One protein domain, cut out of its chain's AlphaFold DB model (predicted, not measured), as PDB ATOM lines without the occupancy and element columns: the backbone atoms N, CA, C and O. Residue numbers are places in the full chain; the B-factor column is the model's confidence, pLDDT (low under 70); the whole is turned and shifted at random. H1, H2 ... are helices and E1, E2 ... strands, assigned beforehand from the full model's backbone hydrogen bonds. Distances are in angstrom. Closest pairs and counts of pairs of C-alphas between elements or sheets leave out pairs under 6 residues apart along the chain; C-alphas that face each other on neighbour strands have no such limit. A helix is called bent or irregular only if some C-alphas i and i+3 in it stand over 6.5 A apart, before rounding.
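Overview. This is residues 1 to 110 of the 185 residues of an uncharacterized protein of Candidatus Moranbacteria bacterium CG23_combo_of_CG06-09_8_20_14_all_40_16 (UniProt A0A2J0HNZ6). A small, staggered sheet of three strands, E1 E2 E3, makes the core, with the long helix H2 covering one face; H1 lies towards one end of the domain and H4 and H5 towards the other. The 110 printed residues hold E1 H1 E2 H2 E3 H3 H4 H5 in chain order, the sheet wholly parallel, the class mixed. The whole is compact, with a radius of gyration of the C-alphas of 13.7 A and spans of 36 by 26 by 23 A.

Along the chain. Find C-alpha 9 at (-18.711, 37.000, -32.059), where E1, residues 9 to 12, begins. E2 is residues 31 to 36, 15.7 A, and E3 65 to 67. H2 runs 21.3 A over residues 44 to 58. H1 is 21 to 25, H3 68 to 73, H4 78 to 87, 14.3 A, and H5 97 to 105, ending at C-alpha 105, (-41.059, 41.806, -22.883).

Arrangement. E2 pairs with E1 at N 10 and O 31, 2.9 A, and with E3 at N 36 and O 66, 2.8 A. E1, H1, E2 and E2, H2, E3 are strand-helix-strand units, parallel neighbours joined through a helix, with right-handed crossovers. H2 runs slantwise to the strands, its height over the sheet 9.5 A. Its residues 44 to 48 touch H4, closest at C-alphas 44 and 80, 5.2 A, at a steep tilt of 50 degrees. Its residues 57 to 58 touch H1, closest at C-alphas 58 and 21, 6.1 A. H1 and H4 only graze the sheet. H3 stands at the sheet's level, 3.2 A; it is irregular, with C-alphas 69 and 72 8.4 A apart. H5 is not on the sheet; it is close to H4 but not clearly touching, C-alphas 103 and 82 being 7.1 A apart. Every O i to N i+4 pair is within hydrogen-bond range in H1, H2, H4 and H5; H3 has 0 of 2, and 2 of 3 O i to N i+3 pairs.

Size, cuts and confidence. The C-alphas farthest apart, of Arg 4 and Lys 41, are 40.1 A apart. The printed part has no cut and no long link, and no printed residue is under 70 in pLDDT.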
ATOM      1  N   MET A   1      -8.972  31.660 -34.708       85.94
ATOM      2  CA  MET A   1     -10.323  31.184 -34.334       85.94
ATOM      3  C   MET A   1     -11.374  31.886 -35.172       85.94
ATOM      4  O   MET A   1     -12.037  31.181 -35.912       85.94
ATOM      5  N   ALA A   2     -11.438  33.226 -35.167       84.19
ATOM      6  CA  ALA A   2     -12.311  33.990 -36.073       84.19
ATOM      7  C   ALA A   2     -12.081  33.650 -37.557       84.19
ATOM      8  O   ALA A   2     -12.982  33.155 -38.215       84.19
ATOM      9  N   LYS A   3     -10.828  33.715 -38.037       84.19
ATOM     10  CA  LYS A   3     -10.455  33.266 -39.399       84.19
ATOM     11  C   LYS A   3     -10.804  31.798 -39.720       84.19
ATOM     12  O   LYS A   3     -10.831  31.428 -40.880       84.19
ATOM     13  N   ARG A   4     -11.028  30.959 -38.700       85.31
ATOM     14  CA  ARG A   4     -11.414  29.541 -38.839       85.31
ATOM     15  C   ARG A   4     -12.934  29.328 -38.715       85.31
ATOM     16  O   ARG A   4     -13.359  28.183 -38.674       85.31
ATOM     17  N   GLY A   5     -13.730  30.388 -38.540       85.12
ATOM     18  CA  GLY A   5     -15.182  30.304 -38.319       85.12
ATOM     19  C   GLY A   5     -15.605  29.720 -36.964       85.12
ATOM     20  O   GLY A   5     -16.781  29.475 -36.740       85.12
ATOM     21  N   VAL A   6     -14.659  29.493 -36.046       90.81
ATOM     22  CA  VAL A   6     -14.923  28.856 -34.741       90.81
ATOM     23  C   VAL A   6     -15.478  29.853 -33.720       90.81
ATOM     24  O   VAL A   6     -16.285  29.500 -32.868       90.81
ATOM     25  N   VAL A   7     -15.011  31.101 -33.785       94.62
ATOM     26  CA  VAL A   7     -15.491  32.210 -32.952       94.62
ATOM     27  C   VAL A   7     -16.102  33.232 -33.893       94.62
ATOM     28  O   VAL A   7     -15.383  33.820 -34.697       94.62
ATOM     29  N   THR A   8     -17.410  33.420 -33.788       96.75
ATOM     30  CA  THR A   8     -18.226  34.250 -34.690       96.75
ATOM     31  C   THR A   8     -18.693  35.549 -34.042       96.75
ATOM     32  O   THR A   8     -19.284  36.398 -34.697       96.75
ATOM     33  N   SER A   9     -18.412  35.753 -32.757       97.94
ATOM     34  CA  SER A   9     -18.711  37.000 -32.059       97.94
ATOM     35  C   SER A   9     -17.633  37.314 -31.029       97.94
ATOM     36  O   SER A   9     -17.024  36.409 -30.455       97.94
ATOM     37  N   THR A  10     -17.402  38.599 -30.787       97.75
ATOM     38  CA  THR A  10     -16.597  39.096 -29.670       97.75
ATOM     39  C   THR A  10     -17.215  40.368 -29.105       97.75
ATOM     40  O   THR A  10     -17.927  41.088 -29.807       97.75
ATOM     41  N   THR A  11     -16.926  40.673 -27.845       98.38
ATOM     42  CA  THR A  11     -17.329  41.926 -27.205       98.38
ATOM     43  C   THR A  11     -16.124  42.637 -26.612       98.38
ATOM     44  O   THR A  11     -15.147  42.007 -26.202       98.38
ATOM     45  N   VAL A  12     -16.158  43.969 -26.613       98.19
ATOM     46  CA  VAL A  12     -15.022  44.797 -26.185       98.19
ATOM     47  C   VAL A  12     -15.385  45.656 -24.985       98.19
ATOM     48  O   VAL A  12     -16.400  46.346 -24.981       98.19
ATOM     49  N   MET A  13     -14.524  45.645 -23.969       97.94
ATOM     50  CA  MET A  13     -14.607  46.589 -22.853       97.94
ATOM     51  C   MET A  13     -14.014  47.915 -23.300       97.94
ATOM     52  O   MET A  13     -12.800  48.099 -23.224       97.94
ATOM     53  N   ILE A  14     -14.855  48.827 -23.779       98.00
ATOM     54  CA  ILE A  14     -14.418  49.984 -24.572       98.00
ATOM     55  C   ILE A  14     -13.423  50.923 -23.869       98.00
ATOM     56  O   ILE A  14     -12.640  51.604 -24.524       98.00
ATOM     57  N   ARG A  15     -13.414  50.926 -22.530       95.75
ATOM     58  CA  ARG A  15     -12.508  51.739 -21.703       95.75
ATOM     59  C   ARG A  15     -11.127  51.116 -21.477       95.75
ATOM     60  O   ARG A  15     -10.264  51.754 -20.880       95.75
ATOM     61  N   LYS A  16     -10.891  49.866 -21.891       94.38
ATOM     62  CA  LYS A  16      -9.582  49.219 -21.717       94.38
ATOM     63  C   LYS A  16      -8.594  49.715 -22.781       94.38
ATOM     64  O   LYS A  16      -8.962  49.953 -23.928       94.38
ATOM     65  N   LYS A  17      -7.323  49.845 -22.388       90.50
ATOM     66  CA  LYS A  17      -6.255  50.458 -23.202       90.50
ATOM     67  C   LYS A  17      -5.969  49.692 -24.503       90.50
ATOM     68  O   LYS A  17      -5.795  50.297 -25.552       90.50
ATOM     69  N   PHE A  18      -5.975  48.363 -24.446       90.88
ATOM     70  CA  PHE A  18      -5.426  47.496 -25.499       90.88
ATOM     71  C   PHE A  18      -6.452  47.049 -26.556       90.88
ATOM     72  O   PHE A  18      -6.513  45.875 -26.912       90.88
ATOM     73  N   ILE A  19      -7.300  47.963 -27.037       94.56
ATOM     74  CA  ILE A  19      -8.267  47.654 -28.106       94.56
ATOM     75  C   ILE A  19      -7.662  48.012 -29.465       94.56
ATOM     76  O   ILE A  19      -7.558  49.195 -29.791       94.56
ATOM     77  N   GLU A  20      -7.358  46.987 -30.261       94.50
ATOM     78  CA  GLU A  20      -6.955  47.080 -31.670       94.50
ATOM     79  C   GLU A  20      -8.208  47.086 -32.580       94.50
ATOM     80  O   GLU A  20      -8.596  46.050 -33.125       94.50
ATOM     81  N   SER A  21      -8.908  48.222 -32.707       94.69
ATOM     82  CA  SER A  21     -10.191  48.280 -33.437       94.69
ATOM     83  C   SER A  21     -10.059  47.946 -34.923       94.69
ATOM     84  O   SER A  21     -10.870  47.177 -35.429       94.69
ATOM     85  N   GLU A  22      -9.023  48.434 -35.607       95.00
ATOM     86  CA  GLU A  22      -8.766  48.151 -37.031       95.00
ATOM     87  C   GLU A  22      -8.617  46.651 -37.307       95.00
ATOM     88  O   GLU A  22      -9.215  46.096 -38.227       95.00
ATOM     89  N   LYS A  23      -7.884  45.954 -36.435       95.00
ATOM     90  CA  LYS A  23      -7.696  44.504 -36.513       95.00
ATOM     91  C   LYS A  23      -8.986  43.735 -36.277       95.00
ATOM     92  O   LYS A  23      -9.183  42.692 -36.885       95.00
ATOM     93  N   LEU A  24      -9.852  44.213 -35.385       95.38
ATOM     94  CA  LEU A  24     -11.163  43.601 -35.178       95.38
ATOM     95  C   LEU A  24     -12.086  43.856 -36.374       95.38
ATOM     96  O   LEU A  24     -12.796  42.944 -36.786       95.38
ATOM     97  N   LEU A  25     -12.053  45.061 -36.943       95.19
ATOM     98  CA  LEU A  25     -12.850  45.442 -38.111       95.19
ATOM     99  C   LEU A  25     -12.426  44.703 -39.389       95.19
ATOM    100  O   LEU A  25     -13.282  44.440 -40.227       95.19
ATOM    101  N   SER A  26     -11.153  44.317 -39.522       94.94
ATOM    102  CA  SER A  26     -10.668  43.534 -40.670       94.94
ATOM    103  C   SER A  26     -11.046  42.048 -40.621       94.94
ATOM    104  O   SER A  26     -10.865  41.322 -41.603       94.94
ATOM    105  N   LEU A  27     -11.585  41.559 -39.498       94.12
ATOM    106  CA  LEU A  27     -12.072  40.188 -39.399       94.12
ATOM    107  C   LEU A  27     -13.409  40.043 -40.133       94.12
ATOM    108  O   LEU A  27     -14.387  40.723 -39.833       94.12
ATOM    109  N   LYS A  28     -13.470  39.081 -41.055       90.50
ATOM    110  CA  LYS A  28     -14.711  38.687 -41.729       90.50
ATOM    111  C   LYS A  28     -15.541  37.758 -40.837       90.50
ATOM    112  O   LYS A  28     -14.980  36.996 -40.048       90.50
ATOM    113  N   ASN A  29     -16.863  37.791 -41.011       89.62
ATOM    114  CA  ASN A  29     -17.823  36.875 -40.376       89.62
ATOM    115  C   ASN A  29     -17.762  36.860 -38.838       89.62
ATOM    116  O   ASN A  29     -17.952  35.821 -38.206       89.62
ATOM    117  N   ILE A  30     -17.475  38.018 -38.234       95.75
ATOM    118  CA  ILE A  30     -17.543  38.211 -36.787       95.75
ATOM    119  C   ILE A  30     -18.399  39.429 -36.442       95.75
ATOM    120  O   ILE A  30     -18.219  40.513 -36.999       95.75
ATOM    121  N   SER A  31     -19.312  39.270 -35.487       97.75
ATOM    122  CA  SER A  31     -19.993  40.409 -34.871       97.75
ATOM    123  C   SER A  31     -19.151  40.980 -33.730       97.75
ATOM    124  O   SER A  31     -18.563  40.234 -32.945       97.75
ATOM    125  N   ILE A  32     -19.107  42.306 -33.613       98.50
ATOM    126  CA  ILE A  32     -18.392  43.006 -32.537       98.50
ATOM    127  C   ILE A  32     -19.433  43.718 -31.682       98.50
ATOM    128  O   ILE A  32     -20.160  44.571 -32.190       98.50
ATOM    129  N   GLY A  33     -19.571  43.332 -30.419       98.62
ATOM    130  CA  GLY A  33     -20.485  43.964 -29.465       98.62
ATOM    131  C   GLY A  33     -19.759  44.764 -28.388       98.62
ATOM    132  O   GLY A  33     -18.527  44.756 -28.290       98.62
ATOM    133  N   LEU A  34     -20.534  45.446 -27.555       98.81
ATOM    134  CA  LEU A  34     -20.028  46.219 -26.425       98.81
ATOM    135  C   LEU A  34     -20.120  45.387 -25.138       98.81
ATOM    136  O   LEU A  34     -21.213  44.989 -24.741       98.81
ATOM    137  N   HIS A  35     -18.970  45.172 -24.488       98.81
ATOM    138  CA  HIS A  35     -18.870  44.532 -23.174       98.81
ATOM    139  C   HIS A  35     -18.917  45.601 -22.090       98.81
ATOM    140  O   HIS A  35     -17.894  46.197 -21.742       98.81
ATOM    141  N   LEU A  36     -20.116  45.869 -21.585       98.75
ATOM    142  CA  LEU A  36     -20.357  46.907 -20.595       98.75
ATOM    143  C   LEU A  36     -19.583  46.629 -19.300       98.75
ATOM    144  O   LEU A  36     -19.595  45.515 -18.778       98.75
ATOM    145  N   ASP A  37     -18.933  47.653 -18.758       97.75
ATOM    146  CA  ASP A  37     -18.255  47.608 -17.456       97.75
ATOM    147  C   ASP A  37     -18.986  48.561 -16.504       97.75
ATOM    148  O   ASP A  37     -18.666  49.747 -16.443       97.75
ATOM    149  N   LEU A  38     -20.057  48.071 -15.870       98.00
ATOM    150  CA  LEU A  38     -20.959  48.864 -15.027       98.00
ATOM    151  C   LEU A  38     -20.818  48.481 -13.554       98.00
ATOM    152  O   LEU A  38     -20.788  47.300 -13.202       98.00
ATOM    153  N   SER A  39     -20.820  49.495 -12.696       96.94
ATOM    154  CA  SER A  39     -20.974  49.366 -11.244       96.94
ATOM    155  C   SER A  39     -22.453  49.363 -10.832       96.94
ATOM    156  O   SER A  39     -23.338  49.598 -11.653       96.94
ATOM    157  N   GLU A  40     -22.737  49.154  -9.546       93.75
ATOM    158  CA  GLU A  40     -24.104  49.224  -9.001       93.75
ATOM    159  C   GLU A  40     -24.706  50.633  -8.985       93.75
ATOM    160  O   GLU A  40     -25.927  50.765  -8.934       93.75
ATOM    161  N   LYS A  41     -23.856  51.667  -9.034       94.31
ATOM    162  CA  LYS A  41     -24.235  53.090  -9.065       94.31
ATOM    163  C   LYS A  41     -24.245  53.659 -10.491       94.31
ATOM    164  O   LYS A  41     -24.255  54.874 -10.673       94.31
ATOM    165  N   SER A  42     -24.164  52.800 -11.508       96.88
ATOM    166  CA  SER A  42     -24.154  53.254 -12.898       96.88
ATOM    167  C   SER A  42     -25.492  53.880 -13.275       96.88
ATOM    168  O   SER A  42     -26.547  53.484 -12.788       96.88
ATOM    169  N   SER A  43     -25.440  54.868 -14.160       97.81
ATOM    170  CA  SER A  43     -26.610  55.594 -14.641       97.81
ATOM    171  C   SER A  43     -26.893  55.265 -16.105       97.81
ATOM    172  O   SER A  43     -26.061  54.688 -16.809       97.81
ATOM    173  N   LEU A  44     -28.063  55.677 -16.596       97.88
ATOM    174  CA  LEU A  44     -28.386  55.584 -18.022       97.88
ATOM    175  C   LEU A  44     -27.315  56.282 -18.880       97.88
ATOM    176  O   LEU A  44     -26.902  55.755 -19.913       97.88
ATOM    177  N   LYS A  45     -26.814  57.428 -18.400       98.12
ATOM    178  CA  LYS A  45     -25.756  58.204 -19.053       98.12
ATOM    179  C   LYS A  45     -24.453  57.422 -19.170       98.12
ATOM    180  O   LYS A  45     -23.780  57.530 -20.186       98.12
ATOM    181  N   GLU A  46     -24.103  56.616 -18.170       98.19
ATOM    182  CA  GLU A  46     -22.896  55.786 -18.223       98.19
ATOM    183  C   GLU A  46     -22.991  54.707 -19.314       98.19
ATOM    184  O   GLU A  46     -22.037  54.511 -20.068       98.19
ATOM    185  N   VAL A  47     -24.157  54.070 -19.466       98.50
ATOM    186  CA  VAL A  47     -24.394  53.108 -20.556       98.50
ATOM    187  C   VAL A  47     -24.284  53.801 -21.919       98.50
ATOM    188  O   VAL A  47     -23.587  53.306 -22.807       98.50
ATOM    189  N   GLU A  48     -24.904  54.978 -22.078       98.31
ATOM    190  CA  GLU A  48     -24.780  55.776 -23.307       98.31
ATOM    191  C   GLU A  48     -23.338  56.204 -23.584       98.31
ATOM    192  O   GLU A  48     -22.902  56.175 -24.731       98.31
ATOM    193  N   ASN A  49     -22.577  56.583 -22.558       98.50
ATOM    194  CA  ASN A  49     -21.189  57.002 -22.717       98.50
ATOM    195  C   ASN A  49     -20.320  55.859 -23.253       98.50
ATOM    196  O   ASN A  49     -19.529  56.075 -24.171       98.50
ATOM    197  N   GLN A  50     -20.466  54.637 -22.726       98.69
ATOM    198  CA  GLN A  50     -19.728  53.479 -23.249       98.69
ATOM    199  C   GLN A  50     -20.131  53.152 -24.696       98.69
ATOM    200  O   GLN A  50     -19.264  52.832 -25.510       98.69
ATOM    201  N   LEU A  51     -21.411  53.303 -25.045       98.62
ATOM    202  CA  LEU A  51     -21.884  53.139 -26.422       98.62
ATOM    203  C   LEU A  51     -21.278  54.191 -27.362       98.62
ATOM    204  O   LEU A  51     -20.703  53.831 -28.384       98.62
ATOM    205  N   LYS A  52     -21.291  55.473 -26.985       98.44
ATOM    206  CA  LYS A  52     -20.682  56.552 -27.784       98.44
ATOM    207  C   LYS A  52     -19.176  56.374 -27.965       98.44
ATOM    208  O   LYS A  52     -18.637  56.641 -29.037       98.44
ATOM    209  N   LEU A  53     -18.474  55.899 -26.934       98.50
ATOM    210  CA  LEU A  53     -17.054  55.554 -27.051       98.50
ATOM    211  C   LEU A  53     -16.841  54.406 -28.045       98.50
ATOM    212  O   LEU A  53     -15.854  54.419 -28.783       98.50
ATOM    213  N   PHE A  54     -17.763  53.440 -28.086       98.69
ATOM    214  CA  PHE A  54     -17.720  52.349 -29.053       98.69
ATOM    215  C   PHE A  54     -17.883  52.895 -30.469       98.69
ATOM    216  O   PHE A  54     -17.016  52.652 -31.306       98.69
ATOM    217  N   GLU A  55     -18.916  53.699 -30.718       98.31
ATOM    218  CA  GLU A  55     -19.160  54.320 -32.024       98.31
ATOM    219  C   GLU A  55     -17.977  55.176 -32.477       98.31
ATOM    220  O   GLU A  55     -17.515  55.047 -33.610       98.31
ATOM    221  N   LYS A  56     -17.399  55.985 -31.580       97.94
ATOM    222  CA  LYS A  56     -16.219  56.801 -31.894       97.94
ATOM    223  C   LYS A  56     -15.035  55.946 -32.353       97.94
ATOM    224  O   LYS A  56     -14.330  56.346 -33.284       97.94
ATOM    225  N   LYS A  57     -14.810  54.798 -31.699       97.94
ATOM    226  CA  LYS A  57     -13.645  53.924 -31.922       97.94
ATOM    227  C   LYS A  57     -13.820  52.935 -33.076       97.94
ATOM    228  O   LYS A  57     -12.843  52.623 -33.749       97.94
ATOM    229  N   PHE A  58     -15.035  52.437 -33.297       97.75
ATOM    230  CA  PHE A  58     -15.347  51.438 -34.326       97.75
ATOM    231  C   PHE A  58     -16.050  52.020 -35.555       97.75
ATOM    232  O   PHE A  58     -16.224  51.295 -36.531       97.75
ATOM    233  N   LYS A  59     -16.458  53.296 -35.511       97.31
ATOM    234  CA  LYS A  59     -17.204  54.000 -36.570       97.31
ATOM    235  C   LYS A  59     -18.532  53.329 -36.945       97.31
ATOM    236  O   LYS A  59     -19.035  53.513 -38.045       97.31
ATOM    237  N   LYS A  60     -19.091  52.540 -36.025       96.25
ATOM    238  CA  LYS A  60     -20.381  51.852 -36.152       96.25
ATOM    239  C   LYS A  60     -20.957  51.529 -34.777       96.25
ATOM    240  O   LYS A  60     -20.216  51.486 -33.792       96.25
ATOM    241  N   THR A  61     -22.253  51.247 -34.728       97.50
ATOM    242  CA  THR A  61     -22.921  50.729 -33.530       97.50
ATOM    243  C   THR A  61     -22.414  49.322 -33.183       97.50
ATOM    244  O   THR A  61     -21.985  48.568 -34.067       97.50
ATOM    245  N   PRO A  62     -22.415  48.933 -31.894       98.56
ATOM    246  CA  PRO A  62     -22.124  47.555 -31.520       98.56
ATOM    247  C   PRO A  62     -23.228  46.629 -32.037       98.56
ATOM    248  O   PRO A  62     -24.390  46.997 -32.062       98.56
ATOM    249  N   SER A  63     -22.878  45.397 -32.394       98.56
ATOM    250  CA  SER A  63     -23.856  44.384 -32.841       98.56
ATOM    251  C   SER A  63     -24.805  43.902 -31.741       98.56
ATOM    252  O   SER A  63     -25.872  43.382 -32.033       98.56
ATOM    253  N   HIS A  64     -24.388  44.000 -30.477       98.88
ATOM    254  CA  HIS A  64     -25.146  43.575 -29.301       98.88
ATOM    255  C   HIS A  64     -24.503  44.125 -28.025       98.88
ATOM    256  O   HIS A  64     -23.367  44.617 -28.044       98.88
ATOM    257  N   LEU A  65     -25.226  43.997 -26.913       98.88
ATOM    258  CA  LEU A  65     -24.759  44.341 -25.576       98.88
ATOM    259  C   LEU A  65     -24.615  43.093 -24.702       98.88
ATOM    260  O   LEU A  65     -25.518  42.256 -24.601       98.88
ATOM    261  N   ASP A  66     -23.498  43.018 -23.993       98.75
ATOM    262  CA  ASP A  66     -23.344  42.185 -22.809       98.75
ATOM    263  C   ASP A  66     -22.570  42.943 -21.724       98.75
ATOM    264  O   ASP A  66     -22.356  44.148 -21.837       98.75
ATOM    265  N   GLY A  67     -22.205  42.279 -20.627       98.12
ATOM    266  CA  GLY A  67     -21.593  42.948 -19.485       98.12
ATOM    267  C   GLY A  67     -20.544  42.103 -18.787       98.12
ATOM    268  O   GLY A  67     -20.704  40.887 -18.615       98.12
ATOM    269  N   HIS A  68     -19.485  42.769 -18.334       96.62
ATOM    270  CA  HIS A  68     -18.444  42.182 -17.511       96.62
ATOM    271  C   HIS A  68     -19.057  41.602 -16.244       96.62
ATOM    272  O   HIS A  68     -19.807  42.272 -15.537       96.62
ATOM    273  N   ARG A  69     -18.792  40.315 -15.988       95.25
ATOM    274  CA  ARG A  69     -19.406  39.558 -14.880       95.25
ATOM    275  C   ARG A  69     -20.941  39.610 -14.889       95.25
ATOM    276  O   ARG A  69     -21.571  39.475 -13.848       95.25
ATOM    277  N   HIS A  70     -21.541  39.780 -16.068       97.38
ATOM    278  CA  HIS A  70     -22.984  39.934 -16.255       97.38
ATOM    279  C   HIS A  70     -23.584  41.155 -15.540       97.38
ATOM    280  O   HIS A  70     -24.765  41.140 -15.192       97.38
ATOM    281  N   CYS A  71     -22.800  42.218 -15.329       98.19
ATOM    282  CA  CYS A  71     -23.259  43.440 -14.666       98.19
ATOM    283  C   CYS A  71     -24.487  44.071 -15.342       98.19
ATOM    284  O   CYS A  71     -25.268  44.732 -14.667       98.19
ATOM    285  N   HIS A  72     -24.699  43.824 -16.639       98.44
ATOM    286  CA  HIS A  72     -25.847  44.296 -17.416       98.44
ATOM    287  C   HIS A  72     -27.175  43.625 -17.037       98.44
ATOM    288  O   HIS A  72     -28.237  44.153 -17.352       98.44
ATOM    289  N   LEU A  73     -27.125  42.476 -16.357       98.06
ATOM    290  CA  LEU A  73     -28.295  41.745 -15.852       98.06
ATOM    291  C   LEU A  73     -28.535  41.977 -14.352       98.06
ATOM    292  O   LEU A  73     -29.429  41.355 -13.776       98.06
ATOM    293  N   SER A  74     -27.744  42.837 -13.700       97.62
ATOM    294  CA  SER A  74     -27.922  43.144 -12.278       97.62
ATOM    295  C   SER A  74     -29.247  43.877 -12.027       97.62
ATOM    296  O   SER A  74     -29.808  44.510 -12.926       97.62
ATOM    297  N   LYS A  75     -29.741  43.820 -10.783       96.25
ATOM    298  CA  LYS A  75     -30.988  44.489 -10.374       96.25
ATOM    299  C   LYS A  75     -30.977  45.984 -10.726       96.25
ATOM    300  O   LYS A  75     -31.971  46.476 -11.254       96.25
ATOM    301  N   ASN A  76     -29.850  46.661 -10.496       96.94
ATOM    302  CA  ASN A  76     -29.721  48.107 -10.689       96.94
ATOM    303  C   ASN A  76     -29.504  48.488 -12.162       96.94
ATOM    304  O   ASN A  76     -29.986  49.525 -12.607       96.94
ATOM    305  N   ASN A  77     -28.833  47.636 -12.944       98.38
ATOM    306  CA  ASN A  77     -28.432  47.991 -14.307       98.38
ATOM    307  C   ASN A  77     -29.413  47.520 -15.380       98.38
ATOM    308  O   ASN A  77     -29.500  48.150 -16.432       98.38
ATOM    309  N   LEU A  78     -30.165  46.439 -15.142       98.19
ATOM    310  CA  LEU A  78     -30.963  45.799 -16.191       98.19
ATOM    311  C   LEU A  78     -31.933  46.771 -16.872       98.19
ATOM    312  O   LEU A  78     -32.037  46.780 -18.094       98.19
ATOM    313  N   LEU A  79     -32.624  47.619 -16.105       98.31
ATOM    314  CA  LEU A  79     -33.580  48.564 -16.684       98.31
ATOM    315  C   LEU A  79     -32.889  49.670 -17.502       98.31
ATOM    316  O   LEU A  79     -33.422  50.093 -18.524       98.31
ATOM    317  N   LEU A  80     -31.691  50.095 -17.088       98.50
ATOM    318  CA  LEU A  80     -30.873  51.068 -17.818       98.50
ATOM    319  C   LEU A  80     -30.434  50.488 -19.166       98.50
ATOM    320  O   LEU A  80     -30.612  51.117 -20.207       98.50
ATOM    321  N   VAL A  81     -29.927  49.254 -19.150       98.69
ATOM    322  CA  VAL A  81     -29.457  48.560 -20.354       98.69
ATOM    323  C   VAL A  81     -30.611  48.274 -21.310       98.69
ATOM    324  O   VAL A  81     -30.456  48.493 -22.505       98.69
ATOM    325  N   LEU A  82     -31.783  47.862 -20.812       98.75
ATOM    326  CA  LEU A  82     -32.971  47.643 -21.647       98.75
ATOM    327  C   LEU A  82     -33.431  48.925 -22.354       98.75
ATOM    328  O   LEU A  82     -33.742  48.879 -23.542       98.75
ATOM    329  N   LYS A  83     -33.437  50.073 -21.659       98.50
ATOM    330  CA  LYS A  83     -33.783  51.374 -22.261       98.50
ATOM    331  C   LYS A  83     -32.826  51.739 -23.400       98.50
ATOM    332  O   LYS A  83     -33.283  52.115 -24.477       98.50
ATOM    333  N   ILE A  84     -31.517  51.582 -23.189       98.44
ATOM    334  CA  ILE A  84     -30.519  51.861 -24.231       98.44
ATOM    335  C   ILE A  84     -30.614  50.867 -25.379       98.44
ATOM    336  O   ILE A  84     -30.702  51.273 -26.530       98.44
ATOM    337  N   ALA A  85     -30.675  49.572 -25.094       98.56
ATOM    338  CA  ALA A  85     -30.827  48.566 -26.131       98.56
ATOM    339  C   ALA A  85     -32.074  48.810 -26.987       98.56
ATOM    340  O   ALA A  85     -32.005  48.669 -28.201       98.56
ATOM    341  N   LYS A  86     -33.193  49.243 -26.385       98.44
ATOM    342  CA  LYS A  86     -34.409  49.593 -27.127       98.44
ATOM    343  C   LYS A  86     -34.202  50.797 -28.038       98.44
ATOM    344  O   LYS A  86     -34.563  50.722 -29.206       98.44
ATOM    345  N   LYS A  87     -33.578  51.861 -27.523       97.81
ATOM    346  CA  LYS A  87     -33.264  53.080 -28.283       97.81
ATOM    347  C   LYS A  87     -32.379  52.804 -29.504       97.81
ATOM    348  O   LYS A  87     -32.598  53.401 -30.545       97.81
ATOM    349  N   TYR A  88     -31.410  51.896 -29.379       97.19
ATOM    350  CA  TYR A  88     -30.459  51.566 -30.450       97.19
ATOM    351  C   TYR A  88     -30.807  50.269 -31.207       97.19
ATOM    352  O   TYR A  88     -30.026  49.822 -32.040       97.19
ATOM    353  N   ASN A  89     -31.955  49.648 -30.908       97.31
ATOM    354  CA  ASN A  89     -32.381  48.350 -31.441       97.31
ATOM    355  C   ASN A  89     -31.310  47.238 -31.337       97.31
ATOM    356  O   ASN A  89     -31.060  46.490 -32.282       97.31
ATOM    357  N   LEU A  90     -30.654  47.137 -30.179       98.50
ATOM    358  CA  LEU A  90     -29.542  46.214 -29.955       98.50
ATOM    359  C   LEU A  90     -29.990  44.920 -29.262       98.50
ATOM    360  O   LEU A  90     -30.623  44.979 -28.204       98.50
ATOM    361  N   PRO A  91     -29.601  43.739 -29.774       98.69
ATOM    362  CA  PRO A  91     -29.712  42.493 -29.032       98.69
ATOM    363  C   PRO A  91     -28.963  42.540 -27.692       98.69
ATOM    364  O   PRO A  91     -27.930  43.202 -27.557       98.69
ATOM    365  N   ILE A  92     -29.444  41.775 -26.708       98.69
ATOM    366  CA  ILE A  92     -28.803  41.646 -25.392       98.69
ATOM    367  C   ILE A  92     -28.512  40.177 -25.082       98.69
ATOM    368  O   ILE A  92     -29.387  39.316 -25.209       98.69
ATOM    369  N   ARG A  93     -27.314  39.886 -24.567       98.62
ATOM    370  CA  ARG A  93     -26.990  38.584 -23.960       98.62
ATOM    371  C   ARG A  93     -27.883  38.296 -22.750       98.62
ATOM    372  O   ARG A  93     -27.878  39.049 -21.777       98.62
ATOM    373  N   SER A  94     -28.552  37.150 -22.739       97.81
ATOM    374  CA  SER A  94     -29.279  36.630 -21.570       97.81
ATOM    375  C   SER A  94     -28.540  35.455 -20.936       97.81
ATOM    376  O   SER A  94     -27.763  34.777 -21.604       97.81
ATOM    377  N   ARG A  95     -28.794  35.166 -19.652       96.44
ATOM    378  CA  ARG A  95     -28.198  34.009 -18.966       96.44
ATOM    379  C   ARG A  95     -29.251  32.968 -18.603       96.44
ATOM    380  O   ARG A  95     -29.140  31.803 -18.985       96.44
ATOM    381  N   PHE A  96     -30.310  33.398 -17.934       96.50
ATOM    382  CA  PHE A  96     -31.382  32.544 -17.436       96.50
ATOM    383  C   PHE A  96     -32.719  32.833 -18.126       96.50
ATOM    384  O   PHE A  96     -32.894  33.852 -18.797       96.50
ATOM    385  N   LEU A  97     -33.698  31.942 -17.929       96.38
ATOM    386  CA  LEU A  97     -35.046  32.101 -18.485       96.38
ATOM    387  C   LEU A  97     -35.697  33.428 -18.059       96.38
ATOM    388  O   LEU A  97     -36.341  34.079 -18.879       96.38
ATOM    389  N   LYS A  98     -35.486  33.861 -16.807       97.12
ATOM    390  CA  LYS A  98     -35.992  35.146 -16.298       97.12
ATOM    391  C   LYS A  98     -35.453  36.347 -17.085       97.12
ATOM    392  O   LYS A  98     -36.223  37.242 -17.427       97.12
ATOM    393  N   ASP A  99     -34.168  36.324 -17.440       97.38
ATOM    394  CA  ASP A  99     -33.526  37.397 -18.203       97.38
ATOM    395  C   ASP A  99     -34.125  37.443 -19.611       97.38
ATOM    396  O   ASP A  99     -34.542  38.499 -20.076       97.38
ATOM    397  N   ARG A 100     -34.266  36.271 -20.253       97.56
ATOM    398  CA  ARG A 100     -34.880  36.134 -21.584       97.56
ATOM    399  C   ARG A 100     -36.304  36.664 -21.618       97.56
ATOM    400  O   ARG A 100     -36.632  37.436 -22.510       97.56
ATOM    401  N   LYS A 101     -37.138  36.270 -20.651       98.06
ATOM    402  CA  LYS A 101     -38.525  36.743 -20.548       98.06
ATOM    403  C   LYS A 101     -38.574  38.268 -20.426       98.06
ATOM    404  O   LYS A 101     -39.346  38.908 -21.131       98.06
ATOM    405  N   LYS A 102     -37.715  38.857 -19.586       98.12
ATOM    406  CA  LYS A 102     -37.676  40.310 -19.379       98.12
ATOM    407  C   LYS A 102     -37.166  41.074 -20.606       98.12
ATOM    408  O   LYS A 102     -37.769  42.080 -20.964       98.12
ATOM    409  N   ILE A 103     -36.128  40.576 -21.282       98.50
ATOM    410  CA  ILE A 103     -35.612  41.165 -22.530       98.50
ATOM    411  C   ILE A 103     -36.670  41.090 -23.642       98.50
ATOM    412  O   ILE A 103     -36.964  42.099 -24.278       98.50
ATOM    413  N   LYS A 104     -37.325  39.934 -23.820       97.81
ATOM    414  CA  LYS A 104     -38.398  39.765 -24.816       97.81
ATOM    415  C   LYS A 104     -39.617  40.647 -24.537       97.81
ATOM    416  O   LYS A 104     -40.182  41.182 -25.481       97.81
ATOM    417  N   LYS A 105     -39.984  40.867 -23.267       98.06
ATOM    418  CA  LYS A 105     -41.059  41.806 -22.883       98.06
ATOM    419  C   LYS A 105     -40.756  43.255 -23.297       98.06
ATOM    420  O   LYS A 105     -41.679  44.026 -23.511       98.06
ATOM    421  N   PHE A 106     -39.482  43.616 -23.443       97.88
ATOM    422  CA  PHE A 106     -39.044  44.906 -23.996       97.88
ATOM    423  C   PHE A 106     -38.962  44.915 -25.536       97.88
ATOM    424  O   PHE A 106     -38.476  45.882 -26.127       97.88
ATOM    425  N   CYS A 107     -39.433  43.853 -26.199       97.88
ATOM    426  CA  CYS A 107     -39.345  43.647 -27.644       97.88
ATOM    427  C   CYS A 107     -37.897  43.758 -28.152       97.88
ATOM    428  O   CYS A 107     -37.627  44.453 -29.129       97.88
ATOM    429  N   LEU A 108     -36.967  43.119 -27.434       98.38
ATOM    430  CA  LEU A 108     -35.546  43.052 -27.763       98.38
ATOM    431  C   LEU A 108     -35.120  41.613 -28.057       98.38
ATOM    432  O   LEU A 108     -35.611  40.655 -27.452       98.38
ATOM    433  N   LYS A 109     -34.159  41.476 -28.971       98.38
ATOM    434  CA  LYS A 109     -33.586  40.192 -29.377       98.38
ATOM    435  C   LYS A 109     -32.605  39.658 -28.325       98.38
ATOM    436  O   LYS A 109     -31.879  40.417 -27.682       98.38
ATOM    437  N   THR A 110     -32.573  38.338 -28.137       98.44
ATOM    438  CA  THR A 110     -31.636  37.650 -27.230       98.44
ATOM    439  C   THR A 110     -31.510  36.166 -27.590       98.44
ATOM    440  O   THR A 110     -32.509  35.580 -28.019       98.44
TER     441      THR A 110